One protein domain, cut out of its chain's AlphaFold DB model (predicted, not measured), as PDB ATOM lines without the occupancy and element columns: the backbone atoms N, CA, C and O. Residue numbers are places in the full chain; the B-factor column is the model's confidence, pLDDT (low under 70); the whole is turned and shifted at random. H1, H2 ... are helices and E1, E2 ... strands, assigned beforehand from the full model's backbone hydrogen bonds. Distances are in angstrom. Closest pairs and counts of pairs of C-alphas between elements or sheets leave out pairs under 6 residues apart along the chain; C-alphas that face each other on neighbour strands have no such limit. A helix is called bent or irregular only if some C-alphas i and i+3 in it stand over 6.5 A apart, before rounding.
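What this domain is: This is residues 452 to 527, 653 to 713 and 1000 to 1008 of the 1135 residues of the protein "Protein trichome birefringence-like 40" of Hibiscus syriacus (UniProt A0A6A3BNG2). A helix at the core, H5, is crossed by H4, and two small pairs of strands, the hairpin E1 and E2 and the pair E3 and E4, lie on different sides of it. H3 and H8 sit side by side at one side, while H1 and H2 form an arm that reaches away at one end of the longest axis. The printed part has 146 residues with nine named helices and four named strands, in the order H1 H2 H3 E1 E2 H4 H5 H6 E3 H7 E4 H8 H9; both two-stranded sheets are antiparallel, and the class is mostly helix. The whole is compact, with a radius of gyration of the C-alphas of 16.3 A and spans of 51 by 36 by 27 A.

Where its parts are: H1, residues 452 to 459, begins with C-alpha 452 at (-69.418, 32.566, -30.302). H2 is residues 464 to 468 and H3 residues 476 to 483. E1, residues 501 to 505, is 13.3 A long, and E2, residues 508 to 512, is 13.7 A. H4 is residues 514 to 521. H5, residues 656 to 666, measures 15.1 A and begins with C-alpha 656 at (-48.887, 49.690, -16.187). H6 is residues 668 to 672, E3 674 to 676, H7 683 to 686 and E4 687 to 689. H8, residues 695 to 703, is 12.7 A long and only just irregular: C-alphas 697 and 700 are 6.6 A apart. H9, residues 1000 to 1006, ends with C-alpha 1006 at (-55.559, 57.558, -33.847).

How they stand to each other: H1 and H2 touch only at the corner, and only just, with 3 pairs of C-alphas within 8 A; the closest are those of Phe 458 and Gly 464, 5.3 A. H2 only just touches H7, with 3 such pairs, the closest being Arg 468 and Ile 685, 6.3 A. H3 touches H8 at a shallow tilt of 20 degrees, the same way, closest at C-alphas 477 and 695, 6.1 A. In the hairpin E1 and E2, N 503 and O 510 are 2.9 A apart, within hydrogen-bond range. H4 touches H5 about perpendicular, at 86 degrees, closest at C-alphas 520 and 658, 6.2 A. H4 also touches H7, at C-alphas 520 and 683, 5.0 A, and H9, at C-alphas 519 and 1005, 5.9 A. H5 and H6 touch only at the corner, and only just, with 3 pairs of C-alphas within 8 A; the closest are 664 and 670, 5.3 A. Between antiparallel E3 and E4, N 675 and O 688 are within hydrogen-bond range at 2.9 A. Every O i to N i+4 pair is within range in H1, H3, H4, H5 and H9; H2 and H6 have 0 of 1, with 2 of 2 O i to N i+3 pairs each, H8 has 2 of 5, with 3 of 6, and H7 is too short for an i+4 pair.

The domain as a whole: The C-alphas farthest apart, of Ala 453 and Asp 492, are 55.1 A apart. Residues 528 to 652 and 714 to 999 are not printed, with C-alpha gaps of 21.5 A and 11.0 A. The link from H3 to E1 is long. Mean pLDDT of the printed part is 73.4; residues 692 to 713 and 1000 to 1008 are among those under 70.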
ATOM      1  N   PRO A 452     -69.928  32.114 -29.002       92.56
ATOM      2  CA  PRO A 452     -69.418  32.566 -30.302       92.56
ATOM      3  C   PRO A 452     -70.050  33.880 -30.798       92.56
ATOM      4  O   PRO A 452     -69.348  34.725 -31.353       92.56
ATOM      5  N   ALA A 453     -71.348  34.090 -30.546       89.75
ATOM      6  CA  ALA A 453     -72.058  35.320 -30.902       89.75
ATOM      7  C   ALA A 453     -71.628  36.509 -30.023       89.75
ATOM      8  O   ALA A 453     -71.230  37.553 -30.542       89.75
ATOM      9  N   GLN A 454     -71.599  36.322 -28.698       94.25
ATOM     10  CA  GLN A 454     -71.114  37.321 -27.735       94.25
ATOM     11  C   GLN A 454     -69.659  37.709 -28.008       94.25
ATOM     12  O   GLN A 454     -69.287  38.877 -27.929       94.25
ATOM     13  N   ARG A 455     -68.829  36.725 -28.361       93.31
ATOM     14  CA  ARG A 455     -67.427  36.927 -28.708       93.31
ATOM     15  C   ARG A 455     -67.285  37.734 -29.994       93.31
ATOM     16  O   ARG A 455     -66.467  38.645 -30.005       93.31
ATOM     17  N   LYS A 456     -68.083  37.468 -31.036       91.06
ATOM     18  CA  LYS A 456     -68.092  38.296 -32.253       91.06
ATOM     19  C   LYS A 456     -68.456  39.749 -31.928       91.06
ATOM     20  O   LYS A 456     -67.707  40.649 -32.290       91.06
ATOM     21  N   LEU A 457     -69.533  39.961 -31.168       89.69
ATOM     22  CA  LEU A 457     -69.962  41.290 -30.716       89.69
ATOM     23  C   LEU A 457     -68.891  42.002 -29.872       89.69
ATOM     24  O   LEU A 457     -68.736  43.214 -29.984       89.69
ATOM     25  N   PHE A 458     -68.118  41.273 -29.059       94.56
ATOM     26  CA  PHE A 458     -66.982  41.833 -28.321       94.56
ATOM     27  C   PHE A 458     -65.785  42.146 -29.240       94.56
ATOM     28  O   PHE A 458     -65.141  43.183 -29.072       94.56
ATOM     29  N   GLU A 459     -65.477  41.282 -30.216       90.31
ATOM     30  CA  GLU A 459     -64.394  41.489 -31.191       90.31
ATOM     31  C   GLU A 459     -64.667  42.673 -32.145       90.31
ATOM     32  O   GLU A 459     -63.717  43.303 -32.605       90.31
ATOM     33  N   GLU A 460     -65.934  43.051 -32.348       86.38
ATOM     34  CA  GLU A 460     -66.374  44.275 -33.049       86.38
ATOM     35  C   GLU A 460     -66.200  45.574 -32.214       86.38
ATOM     36  O   GLU A 460     -66.450  46.680 -32.704       86.38
ATOM     37  N   THR A 461     -65.740  45.484 -30.958       88.44
ATOM     38  CA  THR A 461     -65.453  46.656 -30.105       88.44
ATOM     39  C   THR A 461     -64.003  47.129 -30.211       88.44
ATOM     40  O   THR A 461     -63.094  46.367 -30.539       88.44
ATOM     41  N   CYS A 462     -63.737  48.371 -29.801       81.62
ATOM     42  CA  CYS A 462     -62.378  48.902 -29.654       81.62
ATOM     43  C   CYS A 462     -61.505  48.116 -28.654       81.62
ATOM     44  O   CYS A 462     -60.284  48.271 -28.658       81.62
ATOM     45  N   PHE A 463     -62.102  47.281 -27.794       91.94
ATOM     46  CA  PHE A 463     -61.383  46.394 -26.874       91.94
ATOM     47  C   PHE A 463     -61.260  44.952 -27.397       91.94
ATOM     48  O   PHE A 463     -60.484  44.175 -26.843       91.94
ATOM     49  N   GLY A 464     -61.941  44.612 -28.496       89.81
ATOM     50  CA  GLY A 464     -61.940  43.299 -29.141       89.81
ATOM     51  C   GLY A 464     -60.566  42.637 -29.317       89.81
ATOM     52  O   GLY A 464     -60.406  41.481 -28.913       89.81
ATOM     53  N   PRO A 465     -59.536  43.345 -29.825       87.81
ATOM     54  CA  PRO A 465     -58.203  42.770 -30.013       87.81
ATOM     55  C   PRO A 465     -57.558  42.218 -28.731       87.81
ATOM     56  O   PRO A 465     -56.754  41.288 -28.800       87.81
ATOM     57  N   TRP A 466     -57.924  42.737 -27.553       87.75
ATOM     58  CA  TRP A 466     -57.335  42.326 -26.275       87.75
ATOM     59  C   TRP A 466     -57.734  40.916 -25.830       87.75
ATOM     60  O   TRP A 466     -57.012  40.326 -25.029       87.75
ATOM     61  N   LEU A 467     -58.788  40.317 -26.402       89.50
ATOM     62  CA  LEU A 467     -59.113  38.898 -26.183       89.50
ATOM     63  C   LEU A 467     -57.993  37.944 -26.653       89.50
ATOM     64  O   LEU A 467     -57.970  36.781 -26.256       89.50
ATOM     65  N   ARG A 468     -57.052  38.422 -27.484       86.00
ATOM     66  CA  ARG A 468     -55.959  37.636 -28.091       86.00
ATOM     67  C   ARG A 468     -54.633  37.697 -27.308       86.00
ATOM     68  O   ARG A 468     -53.610  37.224 -27.798       86.00
ATOM     69  N   VAL A 469     -54.610  38.315 -26.123       84.25
ATOM     70  CA  VAL A 469     -53.370  38.626 -25.387       84.25
ATOM     71  C   VAL A 469     -52.653  37.383 -24.822       84.25
ATOM     72  O   VAL A 469     -53.199  36.629 -24.017       84.25
ATOM     73  N   GLN A 470     -51.387  37.177 -25.202       75.19
ATOM     74  CA  GLN A 470     -50.620  35.963 -24.869       75.19
ATOM     75  C   GLN A 470     -49.966  36.005 -23.472       75.19
ATOM     76  O   GLN A 470     -48.758  36.199 -23.341       75.19
ATOM     77  N   HIS A 471     -50.781  35.818 -22.429       64.69
ATOM     78  CA  HIS A 471     -50.488  36.025 -20.999       64.69
ATOM     79  C   HIS A 471     -49.009  35.872 -20.525       64.69
ATOM     80  O   HIS A 471     -48.545  34.778 -20.192       64.69
ATOM     81  N   PRO A 472     -48.277  36.992 -20.355       54.38
ATOM     82  CA  PRO A 472     -47.067  37.093 -19.548       54.38
ATOM     83  C   PRO A 472     -47.423  37.588 -18.134       54.38
ATOM     84  O   PRO A 472     -47.836  38.736 -17.979       54.38
ATOM     85  N   GLY A 473     -47.267  36.749 -17.106       56.69
ATOM     86  CA  GLY A 473     -47.708  37.034 -15.726       56.69
ATOM     87  C   GLY A 473     -47.040  38.221 -14.997       56.69
ATOM     88  O   GLY A 473     -46.580  39.192 -15.592       56.69
ATOM     89  N   GLY A 474     -47.003  38.168 -13.662       56.91
ATOM     90  CA  GLY A 474     -46.476  39.267 -12.839       56.91
ATOM     91  C   GLY A 474     -44.987  39.549 -13.081       56.91
ATOM     92  O   GLY A 474     -44.180  38.621 -13.051       56.91
ATOM     93  N   ASP A 475     -44.641  40.823 -13.290       71.31
ATOM     94  CA  ASP A 475     -43.273  41.331 -13.516       71.31
ATOM     95  C   ASP A 475     -42.988  42.564 -12.626       71.31
ATOM     96  O   ASP A 475     -42.269  43.483 -13.011       71.31
ATOM     97  N   ALA A 476     -43.574  42.623 -11.425       82.44
ATOM     98  CA  ALA A 476     -43.504  43.797 -10.545       82.44
ATOM     99  C   ALA A 476     -42.061  44.236 -10.214       82.44
ATOM    100  O   ALA A 476     -41.777  45.430 -10.164       82.44
ATOM    101  N   ASN A 477     -41.133  43.283 -10.085       79.88
ATOM    102  CA  ASN A 477     -39.703  43.543  -9.895       79.88
ATOM    103  C   ASN A 477     -39.089  44.364 -11.051       79.88
ATOM    104  O   ASN A 477     -38.279  45.258 -10.808       79.88
ATOM    105  N   LEU A 478     -39.495  44.096 -12.301       83.88
ATOM    106  CA  LEU A 478     -39.040  44.825 -13.492       83.88
ATOM    107  C   LEU A 478     -39.551  46.270 -13.460       83.88
ATOM    108  O   LEU A 478     -38.767  47.210 -13.588       83.88
ATOM    109  N   THR A 479     -40.858  46.443 -13.238       87.62
ATOM    110  CA  THR A 479     -41.494  47.762 -13.129       87.62
ATOM    111  C   THR A 479     -40.874  48.587 -12.002       87.62
ATOM    112  O   THR A 479     -40.510  49.740 -12.220       87.62
ATOM    113  N   HIS A 480     -40.692  48.000 -10.816       86.50
ATOM    114  CA  HIS A 480     -40.102  48.681  -9.668       86.50
ATOM    115  C   HIS A 480     -38.659  49.146  -9.932       86.50
ATOM    116  O   HIS A 480     -38.307  50.273  -9.579       86.50
ATOM    117  N   LEU A 481     -37.834  48.327 -10.595       83.62
ATOM    118  CA  LEU A 481     -36.457  48.700 -10.928       83.62
ATOM    119  C   LEU A 481     -36.388  49.828 -11.975       83.62
ATOM    120  O   LEU A 481     -35.570  50.735 -11.834       83.62
ATOM    121  N   TRP A 482     -37.261  49.820 -12.988       86.31
ATOM    122  CA  TRP A 482     -37.307  50.888 -14.000       86.31
ATOM    123  C   TRP A 482     -37.871  52.207 -13.454       86.31
ATOM    124  O   TRP A 482     -37.391  53.273 -13.825       86.31
ATOM    125  N   LEU A 483     -38.813  52.183 -12.505       88.06
ATOM    126  CA  LEU A 483     -39.258  53.414 -11.830       88.06
ATOM    127  C   LEU A 483     -38.123  54.064 -11.010       88.06
ATOM    128  O   LEU A 483     -38.077  55.281 -10.844       88.06
ATOM    129  N   GLN A 484     -37.121  53.287 -10.591       84.19
ATOM    130  CA  GLN A 484     -35.905  53.817  -9.971       84.19
ATOM    131  C   GLN A 484     -34.886  54.414 -10.971       84.19
ATOM    132  O   GLN A 484     -33.849  54.926 -10.533       84.19
ATOM    133  N   THR A 485     -35.151  54.438 -12.281       83.62
ATOM    134  CA  THR A 485     -34.343  55.200 -13.262       83.62
ATOM    135  C   THR A 485     -35.052  56.435 -13.824       83.62
ATOM    136  O   THR A 485     -34.476  57.129 -14.663       83.62
ATOM    137  N   MET A 486     -36.256  56.756 -13.332       87.38
ATOM    138  CA  MET A 486     -36.939  58.022 -13.629       87.38
ATOM    139  C   MET A 486     -36.063  59.229 -13.255       87.38
ATOM    140  O   MET A 486     -35.342  59.185 -12.251       87.38
ATOM    141  N   THR A 487     -36.151  60.300 -14.046       82.00
ATOM    142  CA  THR A 487     -35.380  61.540 -13.882       82.00
ATOM    143  C   THR A 487     -36.239  62.780 -14.139       82.00
ATOM    144  O   THR A 487     -37.058  62.798 -15.057       82.00
ATOM    145  N   SER A 488     -36.011  63.831 -13.354       81.62
ATOM    146  CA  SER A 488     -36.336  65.225 -13.694       81.62
ATOM    147  C   SER A 488     -35.236  65.871 -14.536       81.62
ATOM    148  O   SER A 488     -35.494  66.781 -15.317       81.62
ATOM    149  N   ASP A 489     -34.008  65.389 -14.353       80.56
ATOM    150  CA  ASP A 489     -32.787  66.060 -14.767       80.56
ATOM    151  C   ASP A 489     -32.516  65.697 -16.232       80.56
ATOM    152  O   ASP A 489     -31.996  64.615 -16.529       80.56
ATOM    153  N   LEU A 490     -32.948  66.573 -17.140       79.81
ATOM    154  CA  LEU A 490     -32.776  66.464 -18.588       79.81
ATOM    155  C   LEU A 490     -31.791  67.538 -19.085       79.81
ATOM    156  O   LEU A 490     -31.743  68.618 -18.499       79.81
ATOM    157  N   PRO A 491     -31.014  67.285 -20.155       75.69
ATOM    158  CA  PRO A 491     -30.239  68.328 -20.824       75.69
ATOM    159  C   PRO A 491     -31.158  69.314 -21.554       75.69
ATOM    160  O   PRO A 491     -32.162  68.896 -22.129       75.69
ATOM    161  N   ASP A 492     -30.746  70.579 -21.647       73.62
ATOM    162  CA  ASP A 492     -31.521  71.678 -22.263       73.62
ATOM    163  C   ASP A 492     -31.900  71.429 -23.738       73.62
ATOM    164  O   ASP A 492     -32.826  72.032 -24.271       73.62
ATOM    165  N   SER A 493     -31.209  70.498 -24.406       68.62
ATOM    166  CA  SER A 493     -31.520  70.031 -25.763       68.62
ATOM    167  C   SER A 493     -32.745  69.107 -25.857       68.62
ATOM    168  O   SER A 493     -33.019  68.585 -26.935       68.62
ATOM    169  N   ILE A 494     -33.430  68.813 -24.747       72.69
ATOM    170  CA  ILE A 494     -34.647  67.995 -24.705       72.69
ATOM    171  C   ILE A 494     -35.807  68.872 -24.230       72.69
ATOM    172  O   ILE A 494     -35.992  69.086 -23.033       72.69
ATOM    173  N   GLN A 495     -36.622  69.343 -25.176       67.50
ATOM    174  CA  GLN A 495     -37.925  69.916 -24.845       67.50
ATOM    175  C   GLN A 495     -38.821  68.821 -24.254       67.50
ATOM    176  O   GLN A 495     -38.896  67.712 -24.789       67.50
ATOM    177  N   ARG A 496     -39.480  69.125 -23.134       70.06
ATOM    178  CA  ARG A 496     -40.326  68.182 -22.397       70.06
ATOM    179  C   ARG A 496     -41.789  68.356 -22.798       70.06
ATOM    180  O   ARG A 496     -42.335  69.445 -22.645       70.06
ATOM    181  N   GLY A 497     -42.417  67.286 -23.271       66.81
ATOM    182  CA  GLY A 497     -43.841  67.259 -23.588       66.81
ATOM    183  C   GLY A 497     -44.733  67.150 -22.348       66.81
ATOM    184  O   GLY A 497     -44.303  66.740 -21.263       66.81
ATOM    185  N   GLU A 498     -46.012  67.487 -22.524       72.38
ATOM    186  CA  GLU A 498     -47.035  67.253 -21.505       72.38
ATOM    187  C   GLU A 498     -47.181  65.759 -21.185       72.38
ATOM    188  O   GLU A 498     -47.167  64.901 -22.071       72.38
ATOM    189  N   GLU A 499     -47.382  65.460 -19.902       82.38
ATOM    190  CA  GLU A 499     -47.610  64.104 -19.386       82.38
ATOM    191  C   GLU A 499     -46.491  63.079 -19.674       82.38
ATOM    192  O   GLU A 499     -46.738  61.875 -19.645       82.38
ATOM    193  N   GLU A 500     -45.251  63.512 -19.927       86.56
ATOM    194  CA  GLU A 500     -44.130  62.598 -20.193       86.56
ATOM    195  C   GLU A 500     -43.383  62.125 -18.933       86.56
ATOM    196  O   GLU A 500     -42.858  62.925 -18.140       86.56
ATOM    197  N   ILE A 501     -43.214  60.800 -18.828       89.06
ATOM    198  CA  ILE A 501     -42.247  60.172 -17.923       89.06
ATOM    199  C   ILE A 501     -40.897  60.079 -18.632       89.06
ATOM    200  O   ILE A 501     -40.805  59.480 -19.703       89.06
ATOM    201  N   TRP A 502     -39.839  60.579 -17.997       87.50
ATOM    202  CA  TRP A 502     -38.472  60.497 -18.505       87.50
ATOM    203  C   TRP A 502     -37.584  59.609 -17.633       87.50
ATOM    204  O   TRP A 502     -37.664  59.640 -16.406       87.50
ATOM    205  N   PHE A 503     -36.707  58.835 -18.276       86.50
ATOM    206  CA  PHE A 503     -35.779  57.908 -17.630       86.50
ATOM    207  C   PHE A 503     -34.340  58.128 -18.109       86.50
ATOM    208  O   PHE A 503     -34.094  58.297 -19.306       86.50
ATOM    209  N   HIS A 504     -33.379  58.060 -17.185       77.94
ATOM    210  CA  HIS A 504     -31.954  58.226 -17.469       77.94
ATOM    211  C   HIS A 504     -31.234  56.868 -17.479       77.94
ATOM    212  O   HIS A 504     -31.067  56.220 -16.444       77.94
ATOM    213  N   PHE A 505     -30.741  56.466 -18.652       72.31
ATOM    214  CA  PHE A 505     -29.923  55.271 -18.866       72.31
ATOM    215  C   PHE A 505     -28.606  55.672 -19.558       72.31
ATOM    216  O   PHE A 505     -28.521  55.618 -20.789       72.31
ATOM    217  N   PRO A 506     -27.571  56.101 -18.801       54.06
ATOM    218  CA  PRO A 506     -26.378  56.747 -19.352       54.06
ATOM    219  C   PRO A 506     -25.788  56.013 -20.576       54.06
ATOM    220  O   PRO A 506     -25.558  54.803 -20.506       54.06
ATOM    221  N   PRO A 507     -25.501  56.695 -21.699       53.16
ATOM    222  CA  PRO A 507     -25.491  58.145 -21.896       53.16
ATOM    223  C   PRO A 507     -26.816  58.698 -22.461       53.16
ATOM    224  O   PRO A 507     -26.827  59.808 -22.980       53.16
ATOM    225  N   ALA A 508     -27.898  57.915 -22.448       68.12
ATOM    226  CA  ALA A 508     -29.150  58.237 -23.122       68.12
ATOM    227  C   ALA A 508     -30.286  58.562 -22.141       68.12
ATOM    228  O   ALA A 508     -30.352  58.039 -21.026       68.12
ATOM    229  N   TYR A 509     -31.220  59.372 -22.627       77.88
ATOM    230  CA  TYR A 509     -32.524  59.607 -22.020       77.88
ATOM    231  C   TYR A 509     -33.598  58.982 -22.911       77.88
ATOM    232  O   TYR A 509     -33.427  58.888 -24.128       77.88
ATOM    233  N   THR A 510     -34.687  58.519 -22.313       82.69
ATOM    234  CA  THR A 510     -35.822  57.940 -23.040       82.69
ATOM    235  C   THR A 510     -37.121  58.282 -22.324       82.69
ATOM    236  O   THR A 510     -37.134  58.381 -21.093       82.69
ATOM    237  N   CYS A 511     -38.190  58.485 -23.089       86.56
ATOM    238  CA  CYS A 511     -39.506  58.828 -22.578       86.56
ATOM    239  C   CYS A 511     -40.511  57.682 -22.747       86.56
ATOM    240  O   CYS A 511     -40.408  56.847 -23.652       86.56
ATOM    241  N   PHE A 512     -41.498  57.670 -21.855       89.75
ATOM    242  CA  PHE A 512     -42.751  56.950 -22.013       89.75
ATOM    243  C   PHE A 512     -43.877  57.969 -21.830       89.75
ATOM    244  O   PHE A 512     -44.126  58.425 -20.711       89.75
ATOM    245  N   GLY A 513     -44.498  58.373 -22.938       85.94
ATOM    246  CA  GLY A 513     -45.562  59.369 -22.965       85.94
ATOM    247  C   GLY A 513     -46.790  58.904 -23.748       85.94
ATOM    248  O   GLY A 513     -46.955  57.730 -24.094       85.94
ATOM    249  N   ARG A 514     -47.652  59.875 -24.071       81.12
ATOM    250  CA  ARG A 514     -48.909  59.675 -24.816       81.12
ATOM    251  C   ARG A 514     -48.687  58.960 -26.158       81.12
ATOM    252  O   ARG A 514     -49.470  58.083 -26.519       81.12
ATOM    253  N   LYS A 515     -47.599  59.286 -26.875       75.19
ATOM    254  CA  LYS A 515     -47.261  58.674 -28.174       75.19
ATOM    255  C   LYS A 515     -46.913  57.187 -28.022       75.19
ATOM    256  O   LYS A 515     -47.519  56.357 -28.697       75.19
ATOM    257  N   GLU A 516     -46.025  56.817 -27.099       81.44
ATOM    258  CA  GLU A 516     -45.651  55.415 -26.856       81.44
ATOM    259  C   GLU A 516     -46.841  54.584 -26.361       81.44
ATOM    260  O   GLU A 516     -47.036  53.457 -26.823       81.44
ATOM    261  N   PHE A 517     -47.664  55.136 -25.461       84.50
ATOM    262  CA  PHE A 517     -48.864  54.457 -24.971       84.50
ATOM    263  C   PHE A 517     -49.871  54.194 -26.098       84.50
ATOM    264  O   PHE A 517     -50.393  53.080 -26.187       84.50
ATOM    265  N   CYS A 518     -50.099  55.164 -26.992       78.56
ATOM    266  CA  CYS A 518     -50.942  54.987 -28.178       78.56
ATOM    267  C   CYS A 518     -50.437  53.831 -29.056       78.56
ATOM    268  O   CYS A 518     -51.172  52.878 -29.308       78.56
ATOM    269  N   LEU A 519     -49.154  53.846 -29.437       73.00
ATOM    270  CA  LEU A 519     -48.561  52.825 -30.313       73.00
ATOM    271  C   LEU A 519     -48.627  51.409 -29.716       73.00
ATOM    272  O   LEU A 519     -48.846  50.434 -30.437       73.00
ATOM    273  N   ILE A 520     -48.444  51.287 -28.401       81.56
ATOM    274  CA  ILE A 520     -48.461  49.999 -27.698       81.56
ATOM    275  C   ILE A 520     -49.884  49.457 -27.519       81.56
ATOM    276  O   ILE A 520     -50.088  48.245 -27.632       81.56
ATOM    277  N   THR A 521     -50.855  50.330 -27.239       82.88
ATOM    278  CA  THR A 521     -52.222  49.935 -26.851       82.88
ATOM    279  C   THR A 521     -53.257  50.019 -27.971       82.88
ATOM    280  O   THR A 521     -54.310  49.399 -27.845       82.88
ATOM    281  N   GLY A 522     -52.982  50.752 -29.054       74.75
ATOM    282  CA  GLY A 522     -53.929  51.020 -30.146       74.75
ATOM    283  C   GLY A 522     -55.172  51.810 -29.720       74.75
ATOM    284  O   GLY A 522     -56.163  51.824 -30.445       74.75
ATOM    285  N   LEU A 523     -55.154  52.425 -28.534       80.81
ATOM    286  CA  LEU A 523     -56.284  53.170 -27.991       80.81
ATOM    287  C   LEU A 523     -56.155  54.655 -28.352       80.81
ATOM    288  O   LEU A 523     -55.158  55.297 -28.020       80.81
ATOM    289  N   ARG A 524     -57.191  55.198 -29.004       70.88
ATOM    290  CA  ARG A 524     -57.228  56.582 -29.507       70.88
ATOM    291  C   ARG A 524     -57.039  57.626 -28.410       70.88
ATOM    292  O   ARG A 524     -57.659  57.537 -27.349       70.88
ATOM    293  N   PHE A 525     -56.277  58.670 -28.716       77.94
ATOM    294  CA  PHE A 525     -56.204  59.897 -27.924       77.94
ATOM    295  C   PHE A 525     -57.154  60.972 -28.477       77.94
ATOM    296  O   PHE A 525     -57.499  60.985 -29.654       77.94
ATOM    297  N   GLY A 526     -57.602  61.862 -27.593       68.75
ATOM    298  CA  GLY A 526     -58.606  62.897 -27.859       68.75
ATOM    299  C   GLY A 526     -59.128  63.523 -26.561       68.75
ATOM    300  O   GLY A 526     -58.503  63.363 -25.509       68.75
ATOM    301  N   HIS A 527     -60.272  64.210 -26.616       72.19
ATOM    302  CA  HIS A 527     -60.943  64.750 -25.425       72.19
ATOM    303  C   HIS A 527     -61.658  63.639 -24.637       72.19
ATOM    304  O   HIS A 527     -62.652  63.090 -25.101       72.19
ATOM    305  N   SER A 653     -52.084  51.201  -9.915       88.81
ATOM    306  CA  SER A 653     -53.291  51.110 -10.736       88.81
ATOM    307  C   SER A 653     -53.066  51.870 -12.051       88.81
ATOM    308  O   SER A 653     -52.025  52.504 -12.233       88.81
ATOM    309  N   GLY A 654     -54.037  51.828 -12.962       89.44
ATOM    310  CA  GLY A 654     -53.829  52.214 -14.356       89.44
ATOM    311  C   GLY A 654     -53.105  51.121 -15.146       89.44
ATOM    312  O   GLY A 654     -52.728  50.072 -14.612       89.44
ATOM    313  N   PHE A 655     -52.900  51.354 -16.439       90.94
ATOM    314  CA  PHE A 655     -52.495  50.321 -17.383       90.94
ATOM    315  C   PHE A 655     -50.971  50.201 -17.488       90.94
ATOM    316  O   PHE A 655     -50.367  50.301 -18.558       90.94
ATOM    317  N   VAL A 656     -50.340  49.916 -16.344       89.56
ATOM    318  CA  VAL A 656     -48.887  49.690 -16.187       89.56
ATOM    319  C   VAL A 656     -48.378  48.532 -17.068       89.56
ATOM    320  O   VAL A 656     -47.182  48.387 -17.312       89.56
ATOM    321  N   TRP A 657     -49.284  47.733 -17.632       86.62
ATOM    322  CA  TRP A 657     -48.980  46.796 -18.707       86.62
ATOM    323  C   TRP A 657     -48.341  47.445 -19.935       86.62
ATOM    324  O   TRP A 657     -47.359  46.922 -20.455       86.62
ATOM    325  N   ALA A 658     -48.858  48.592 -20.384       88.62
ATOM    326  CA  ALA A 658     -48.298  49.302 -21.529       88.62
ATOM    327  C   ALA A 658     -46.855  49.743 -21.241       88.62
ATOM    328  O   ALA A 658     -45.986  49.605 -22.097       88.62
ATOM    329  N   PHE A 659     -46.572  50.151 -19.997       90.19
ATOM    330  CA  PHE A 659     -45.215  50.434 -19.534       90.19
ATOM    331  C   PHE A 659     -44.322  49.179 -19.555       90.19
ATOM    332  O   PHE A 659     -43.183  49.245 -20.007       90.19
ATOM    333  N   LYS A 660     -44.836  48.005 -19.155       87.56
ATOM    334  CA  LYS A 660     -44.104  46.728 -19.282       87.56
ATOM    335  C   LYS A 660     -43.746  46.405 -20.738       87.56
ATOM    336  O   LYS A 660     -42.603  46.039 -21.011       87.56
ATOM    337  N   ILE A 661     -44.693  46.551 -21.666       86.75
ATOM    338  CA  ILE A 661     -44.433  46.326 -23.096       86.75
ATOM    339  C   ILE A 661     -43.429  47.357 -23.628       86.75
ATOM    340  O   ILE A 661     -42.488  46.969 -24.314       86.75
ATOM    341  N   TRP A 662     -43.527  48.629 -23.231       89.00
ATOM    342  CA  TRP A 662     -42.519  49.646 -23.553       89.00
ATOM    343  C   TRP A 662     -41.118  49.236 -23.073       89.00
ATOM    344  O   TRP A 662     -40.169  49.349 -23.842       89.00
ATOM    345  N   ILE A 663     -40.968  48.660 -21.870       86.19
ATOM    346  CA  ILE A 663     -39.672  48.124 -21.407       86.19
ATOM    347  C   ILE A 663     -39.187  46.971 -22.310       86.19
ATOM    348  O   ILE A 663     -38.006  46.918 -22.658       86.19
ATOM    349  N   PHE A 664     -40.068  46.052 -22.717       84.06
ATOM    350  CA  PHE A 664     -39.700  44.952 -23.622       84.06
ATOM    351  C   PHE A 664     -39.289  45.434 -25.024       84.06
ATOM    352  O   PHE A 664     -38.390  44.847 -25.631       84.06
ATOM    353  N   GLU A 665     -39.921  46.496 -25.525       82.06
ATOM    354  CA  GLU A 665     -39.674  47.042 -26.860       82.06
ATOM    355  C   GLU A 665     -38.483  48.014 -26.900       82.06
ATOM    356  O   GLU A 665     -37.683  47.953 -27.833       82.06
ATOM    357  N   ALA A 666     -38.310  48.861 -25.882       80.62
ATOM    358  CA  ALA A 666     -37.236  49.852 -25.820       80.62
ATOM    359  C   ALA A 666     -35.869  49.255 -25.435       80.62
ATOM    360  O   ALA A 666     -34.843  49.812 -25.818       80.62
ATOM    361  N   PHE A 667     -35.807  48.125 -24.715       77.81
ATOM    362  CA  PHE A 667     -34.545  47.569 -24.203       77.81
ATOM    363  C   PHE A 667     -34.204  46.214 -24.858       77.81
ATOM    364  O   PHE A 667     -34.737  45.182 -24.447       77.81
ATOM    365  N   PRO A 668     -33.253  46.143 -25.820       69.94
ATOM    366  CA  PRO A 668     -32.969  44.925 -26.598       69.94
ATOM    367  C   PRO A 668     -32.619  43.685 -25.770       69.94
ATOM    368  O   PRO A 668     -32.849  42.555 -26.202       69.94
ATOM    369  N   ALA A 669     -32.066  43.888 -24.574       70.62
ATOM    370  CA  ALA A 669     -31.705  42.827 -23.643       70.62
ATOM    371  C   ALA A 669     -32.937  42.073 -23.085       70.62
ATOM    372  O   ALA A 669     -32.822  40.906 -22.698       70.62
ATOM    373  N   MET A 670     -34.130  42.680 -23.127       77.38
ATOM    374  CA  MET A 670     -35.393  42.056 -22.709       77.38
ATOM    375  C   MET A 670     -35.851  40.918 -23.629       77.38
ATOM    376  O   MET A 670     -36.634  40.074 -23.193       77.38
ATOM    377  N   LYS A 671     -35.253  40.775 -24.823       73.06
ATOM    378  CA  LYS A 671     -35.387  39.580 -25.685       73.06
ATOM    379  C   LYS A 671     -34.897  38.275 -25.021       73.06
ATOM    380  O   LYS A 671     -35.097  37.186 -25.554       73.06
ATOM    381  N   THR A 672     -34.250  38.369 -23.854       70.69
ATOM    382  CA  THR A 672     -33.905  37.219 -22.995       70.69
ATOM    383  C   THR A 672     -35.020  36.806 -22.020       70.69
ATOM    384  O   THR A 672     -34.900  35.746 -21.408       70.69
ATOM    385  N   TYR A 673     -36.097  37.590 -21.890       74.38
ATOM    386  CA  TYR A 673     -37.221  37.362 -20.967       74.38
ATOM    387  C   TYR A 673     -38.582  37.272 -21.668       74.38
ATOM    388  O   TYR A 673     -39.418  36.465 -21.262       74.38
ATOM    389  N   ALA A 674     -38.789  38.046 -22.734       79.44
ATOM    390  CA  ALA A 674     -39.991  38.033 -23.564       79.44
ATOM    391  C   ALA A 674     -39.622  38.004 -25.056       79.44
ATOM    392  O   ALA A 674     -38.517  38.391 -25.441       79.44
ATOM    393  N   ILE A 675     -40.538  37.535 -25.900       81.69
ATOM    394  CA  ILE A 675     -40.385  37.478 -27.356       81.69
ATOM    395  C   ILE A 675     -41.631  38.063 -28.028       81.69
ATOM    396  O   ILE A 675     -42.750  37.805 -27.585       81.69
ATOM    397  N   LYS A 676     -41.431  38.838 -29.099       82.38
ATOM    398  CA  LYS A 676     -42.523  39.273 -29.968       82.38
ATOM    399  C   LYS A 676     -42.872  38.123 -30.919       82.38
ATOM    400  O   LYS A 676     -41.984  37.641 -31.619       82.38
ATOM    401  N   THR A 677     -44.114  37.656 -30.900       79.12
ATOM    402  CA  THR A 677     -44.587  36.483 -31.662       79.12
ATOM    403  C   THR A 677     -45.150  36.839 -33.033       79.12
ATOM    404  O   THR A 677     -45.163  35.997 -33.921       79.12
ATOM    405  N   SER A 678     -45.620  38.071 -33.199       72.94
ATOM    406  CA  SER A 678     -46.332  38.557 -34.385       72.94
ATOM    407  C   SER A 678     -46.138  40.072 -34.542       72.94
ATOM    408  O   SER A 678     -45.484  40.719 -33.717       72.94
ATOM    409  N   ASN A 679     -46.681  40.662 -35.607       64.81
ATOM    410  CA  ASN A 679     -46.671  42.115 -35.824       64.81
ATOM    411  C   ASN A 679     -48.045  42.774 -35.624       64.81
ATOM    412  O   ASN A 679     -48.214  43.931 -35.998       64.81
ATOM    413  N   ASP A 680     -48.977  42.069 -34.980       65.75
ATOM    414  CA  ASP A 680     -50.356  42.522 -34.785       65.75
ATOM    415  C   ASP A 680     -50.433  43.859 -34.034       65.75
ATOM    416  O   ASP A 680     -49.581  44.184 -33.194       65.75
ATOM    417  N   ILE A 681     -51.489  44.615 -34.336       59.03
ATOM    418  CA  ILE A 681     -51.865  45.862 -33.670       59.03
ATOM    419  C   ILE A 681     -53.153  45.582 -32.872       59.03
ATOM    420  O   ILE A 681     -54.080  44.994 -33.430       59.03
ATOM    421  N   PRO A 682     -53.244  45.980 -31.589       70.44
ATOM    422  CA  PRO A 682     -52.255  46.733 -30.816       70.44
ATOM    423  C   PRO A 682     -51.039  45.900 -30.394       70.44
ATOM    424  O   PRO A 682     -51.176  44.764 -29.946       70.44
ATOM    425  N   ARG A 683     -49.838  46.497 -30.481       78.69
ATOM    426  CA  ARG A 683     -48.538  45.802 -30.330       78.69
ATOM    427  C   ARG A 683     -48.422  44.972 -29.050       78.69
ATOM    428  O   ARG A 683     -47.706  43.975 -29.043       78.69
ATOM    429  N   ALA A 684     -49.115  45.363 -27.981       82.69
ATOM    430  CA  ALA A 684     -49.124  44.681 -26.691       82.69
ATOM    431  C   ALA A 684     -49.651  43.232 -26.696       82.69
ATOM    432  O   ALA A 684     -49.265  42.476 -25.802       82.69
ATOM    433  N   ILE A 685     -50.503  42.823 -27.648       84.25
ATOM    434  CA  ILE A 685     -51.003  41.428 -27.706       84.25
ATOM    435  C   ILE A 685     -49.942  40.459 -28.244       84.25
ATOM    436  O   ILE A 685     -49.923  39.283 -27.883       84.25
ATOM    437  N   SER A 686     -49.011  40.991 -29.036       83.25
ATOM    438  CA  SER A 686     -48.010  40.284 -29.837       83.25
ATOM    439  C   SER A 686     -46.768  39.850 -29.041       83.25
ATOM    440  O   SER A 686     -45.716  39.615 -29.636       83.25
ATOM    441  N   TRP A 687     -46.843  39.786 -27.704       83.69
ATOM    442  CA  TRP A 687     -45.707  39.555 -26.797       83.69
ATOM    443  C   TRP A 687     -45.939  38.370 -25.847       83.69
ATOM    444  O   TRP A 687     -46.814  38.418 -24.985       83.69
ATOM    445  N   LYS A 688     -45.079  37.346 -25.939       81.69
ATOM    446  CA  LYS A 688     -45.109  36.126 -25.110       81.69
ATOM    447  C   LYS A 688     -43.915  36.068 -24.149       81.69
ATOM    448  O   LYS A 688     -42.791  36.436 -24.503       81.69
ATOM    449  N   ARG A 689     -44.125  35.576 -22.923       78.12
ATOM    450  CA  ARG A 689     -43.049  35.347 -21.934       78.12
ATOM    451  C   ARG A 689     -42.182  34.140 -22.332       78.12
ATOM    452  O   ARG A 689     -42.702  33.119 -22.764       78.12
ATOM    453  N   LYS A 690     -40.863  34.248 -22.127       77.56
ATOM    454  CA  LYS A 690     -39.867  33.183 -22.358       77.56
ATOM    455  C   LYS A 690     -39.309  32.565 -21.068       77.56
ATOM    456  O   LYS A 690     -38.961  31.391 -21.072       77.56
ATOM    457  N   ARG A 691     -39.201  33.334 -19.976       73.31
ATOM    458  CA  ARG A 691     -38.807  32.844 -18.636       73.31
ATOM    459  C   ARG A 691     -39.322  33.762 -17.520       73.31
ATOM    460  O   ARG A 691     -39.830  34.844 -17.804       73.31
ATOM    461  N   LEU A 692     -39.207  33.314 -16.269       67.19
ATOM    462  CA  LEU A 692     -39.476  34.121 -15.069       67.19
ATOM    463  C   LEU A 692     -38.360  35.155 -14.807       67.19
ATOM    464  O   LEU A 692     -37.323  35.142 -15.474       67.19
ATOM    465  N   LEU A 693     -38.620  36.080 -13.876       67.38
ATOM    466  CA  LEU A 693     -37.855  37.312 -13.657       67.38
ATOM    467  C   LEU A 693     -37.548  37.544 -12.165       67.38
ATOM    468  O   LEU A 693     -38.351  38.120 -11.426       67.38
ATOM    469  N   ASP A 694     -36.359  37.117 -11.738       66.81
ATOM    470  CA  ASP A 694     -35.860  37.301 -10.371       66.81
ATOM    471  C   ASP A 694     -35.138  38.648 -10.184       66.81
ATOM    472  O   ASP A 694     -34.566  39.214 -11.117       66.81
ATOM    473  N   TRP A 695     -35.135  39.168  -8.951       67.75
ATOM    474  CA  TRP A 695     -34.542  40.473  -8.620       67.75
ATOM    475  C   TRP A 695     -33.022  40.527  -8.866       67.75
ATOM    476  O   TRP A 695     -32.520  41.493  -9.441       67.75
ATOM    477  N   GLU A 696     -32.289  39.467  -8.510       64.75
ATOM    478  CA  GLU A 696     -30.841  39.369  -8.764       64.75
ATOM    479  C   GLU A 696     -30.506  39.354 -10.267       64.75
ATOM    480  O   GLU A 696     -29.474  39.888 -10.680       64.75
ATOM    481  N   ASP A 697     -31.401  38.795 -11.088       63.62
ATOM    482  CA  ASP A 697     -31.265  38.707 -12.547       63.62
ATOM    483  C   ASP A 697     -31.564  40.056 -13.233       63.62
ATOM    484  O   ASP A 697     -31.078  40.329 -14.332       63.62
ATOM    485  N   LEU A 698     -32.319  40.935 -12.561       65.94
ATOM    486  CA  LEU A 698     -32.745  42.251 -13.042       65.94
ATOM    487  C   LEU A 698     -31.721  43.370 -12.810       65.94
ATOM    488  O   LEU A 698     -31.505  44.183 -13.712       65.94
ATOM    489  N   ILE A 699     -31.060  43.410 -11.647       63.78
ATOM    490  CA  ILE A 699     -30.081  44.461 -11.291       63.78
ATOM    491  C   ILE A 699     -29.031  44.709 -12.405       63.78
ATOM    492  O   ILE A 699     -28.765  45.877 -12.720       63.78
ATOM    493  N   PRO A 700     -28.453  43.684 -13.073       59.53
ATOM    494  CA  PRO A 700     -27.527  43.886 -14.188       59.53
ATOM    495  C   PRO A 700     -28.096  44.713 -15.348       59.53
ATOM    496  O   PRO A 700     -27.332  45.394 -16.025       59.53
ATOM    497  N   TYR A 701     -29.405  44.683 -15.600       61.84
ATOM    498  CA  TYR A 701     -30.001  45.289 -16.793       61.84
ATOM    499  C   TYR A 701     -30.218  46.802 -16.655       61.84
ATOM    500  O   TYR A 701     -30.137  47.497 -17.666       61.84
ATOM    501  N   ALA A 702     -30.406  47.300 -15.425       56.16
ATOM    502  CA  ALA A 702     -30.462  48.732 -15.105       56.16
ATOM    503  C   ALA A 702     -29.091  49.340 -14.729       56.16
ATOM    504  O   ALA A 702     -28.933  50.559 -14.733       56.16
ATOM    505  N   THR A 703     -28.088  48.510 -14.401       52.50
ATOM    506  CA  THR A 703     -26.730  48.960 -14.011       52.50
ATOM    507  C   THR A 703     -25.679  48.826 -15.118       52.50
ATOM    508  O   THR A 703     -24.692  49.563 -15.122       52.50
ATOM    509  N   ILE A 704     -25.867  47.912 -16.073       43.25
ATOM    510  CA  ILE A 704     -25.091  47.857 -17.316       43.25
ATOM    511  C   ILE A 704     -25.757  48.796 -18.320       43.25
ATOM    512  O   ILE A 704     -26.968  48.737 -18.498       43.25
ATOM    513  N   ASN A 705     -24.959  49.601 -19.028       48.78
ATOM    514  CA  ASN A 705     -25.411  50.451 -20.132       48.78
ATOM    515  C   ASN A 705     -25.965  49.606 -21.303       48.78
ATOM    516  O   ASN A 705     -25.289  49.401 -22.315       48.78
ATOM    517  N   ASN A 706     -27.196  49.120 -21.172       48.75
ATOM    518  CA  ASN A 706     -28.074  48.828 -22.291       48.75
ATOM    519  C   ASN A 706     -28.626  50.185 -22.745       48.75
ATOM    520  O   ASN A 706     -29.523  50.696 -22.072       48.75
ATOM    521  N   PRO A 707     -28.098  50.820 -23.811       51.88
ATOM    522  CA  PRO A 707     -28.776  51.989 -24.345       51.88
ATOM    523  C   PRO A 707     -30.189  51.551 -24.764       51.88
ATOM    524  O   PRO A 707     -30.308  50.506 -25.421       51.88
ATOM    525  N   PRO A 708     -31.248  52.294 -24.398       49.28
ATOM    526  CA  PRO A 708     -32.541  52.097 -25.027       49.28
ATOM    527  C   PRO A 708     -32.385  52.255 -26.544       49.28
ATOM    528  O   PRO A 708     -31.530  53.007 -27.030       49.28
ATOM    529  N   LEU A 709     -33.203  51.531 -27.302       50.19
ATOM    530  CA  LEU A 709     -33.403  51.826 -28.714       50.19
ATOM    531  C   LEU A 709     -33.923  53.266 -28.863       50.19
ATOM    532  O   LEU A 709     -34.552  53.789 -27.936       50.19
ATOM    533  N   PRO A 710     -33.694  53.922 -30.016       44.81
ATOM    534  CA  PRO A 710     -34.411  55.153 -30.325       44.81
ATOM    535  C   PRO A 710     -35.933  54.923 -30.207       44.81
ATOM    536  O   PRO A 710     -36.378  53.799 -30.464       44.81
ATOM    537  N   PRO A 711     -36.725  55.957 -29.844       42.47
ATOM    538  CA  PRO A 711     -38.173  55.848 -29.655       42.47
ATOM    539  C   PRO A 711     -38.866  55.077 -30.781       42.47
ATOM    540  O   PRO A 711     -38.501  55.224 -31.945       42.47
ATOM    541  N   LEU A 712     -39.821  54.228 -30.390       45.91
ATOM    542  CA  LEU A 712     -40.296  53.031 -31.098       45.91
ATOM    543  C   LEU A 712     -40.570  53.225 -32.604       45.91
ATOM    544  O   LEU A 712     -41.697  53.508 -33.004       45.91
ATOM    545  N   ARG A 713     -39.558  52.986 -33.447       38.34
ATOM    546  CA  ARG A 713     -39.667  53.121 -34.909       38.34
ATOM    547  C   ARG A 713     -40.295  51.888 -35.561       38.34
ATOM    548  O   ARG A 713     -39.713  50.813 -35.467       38.34
ATOM    549  N   GLU A1000     -46.845  60.445 -38.478       31.34
ATOM    550  CA  GLU A1000     -47.564  59.442 -39.286       31.34
ATOM    551  C   GLU A1000     -48.000  58.242 -38.428       31.34
ATOM    552  O   GLU A1000     -49.134  57.771 -38.508       31.34
ATOM    553  N   SER A1001     -47.117  57.777 -37.537       31.80
ATOM    554  CA  SER A1001     -47.421  56.680 -36.605       31.80
ATOM    555  C   SER A1001     -48.470  57.078 -35.550       31.80
ATOM    556  O   SER A1001     -49.274  56.243 -35.127       31.80
ATOM    557  N   PHE A1002     -48.509  58.351 -35.148       34.47
ATOM    558  CA  PHE A1002     -49.551  58.918 -34.286       34.47
ATOM    559  C   PHE A1002     -50.894  59.048 -35.028       34.47
ATOM    560  O   PHE A1002     -51.936  58.708 -34.464       34.47
ATOM    561  N   ALA A1003     -50.880  59.444 -36.305       33.91
ATOM    562  CA  ALA A1003     -52.063  59.460 -37.164       33.91
ATOM    563  C   ALA A1003     -52.632  58.045 -37.390       33.91
ATOM    564  O   ALA A1003     -53.839  57.845 -37.250       33.91
ATOM    565  N   LEU A1004     -51.778  57.046 -37.650       33.50
ATOM    566  CA  LEU A1004     -52.152  55.625 -37.719       33.50
ATOM    567  C   LEU A1004     -52.815  55.150 -36.417       33.50
ATOM    568  O   LEU A1004     -53.926  54.623 -36.452       33.50
ATOM    569  N   GLY A1005     -52.178  55.383 -35.263       29.77
ATOM    570  CA  GLY A1005     -52.704  54.975 -33.953       29.77
ATOM    571  C   GLY A1005     -54.036  55.635 -33.572       29.77
ATOM    572  O   GLY A1005     -54.857  55.023 -32.892       29.77
ATOM    573  N   ASN A1006     -54.290  56.857 -34.054       34.47
ATOM    574  CA  ASN A1006     -55.559  57.558 -33.847       34.47
ATOM    575  C   ASN A1006     -56.618  57.280 -34.937       34.47
ATOM    576  O   ASN A1006     -57.762  57.714 -34.799       34.47
ATOM    577  N   GLY A1007     -56.281  56.536 -35.998       33.41
ATOM    578  CA  GLY A1007     -57.182  56.230 -37.118       33.41
ATOM    579  C   GLY A1007     -57.347  57.359 -38.146       33.41
ATOM    580  O   GLY A1007     -58.285  57.319 -38.938       33.41
ATOM    581  N   GLN A1008     -56.454  58.351 -38.144       36.75
ATOM    582  CA  GLN A1008     -56.399  59.435 -39.135       36.75
ATOM    583  C   GLN A1008     -55.682  59.022 -40.432       36.75
ATOM    584  O   GLN A1008     -55.842  59.687 -41.450       36.75
TER     585      GLN A1008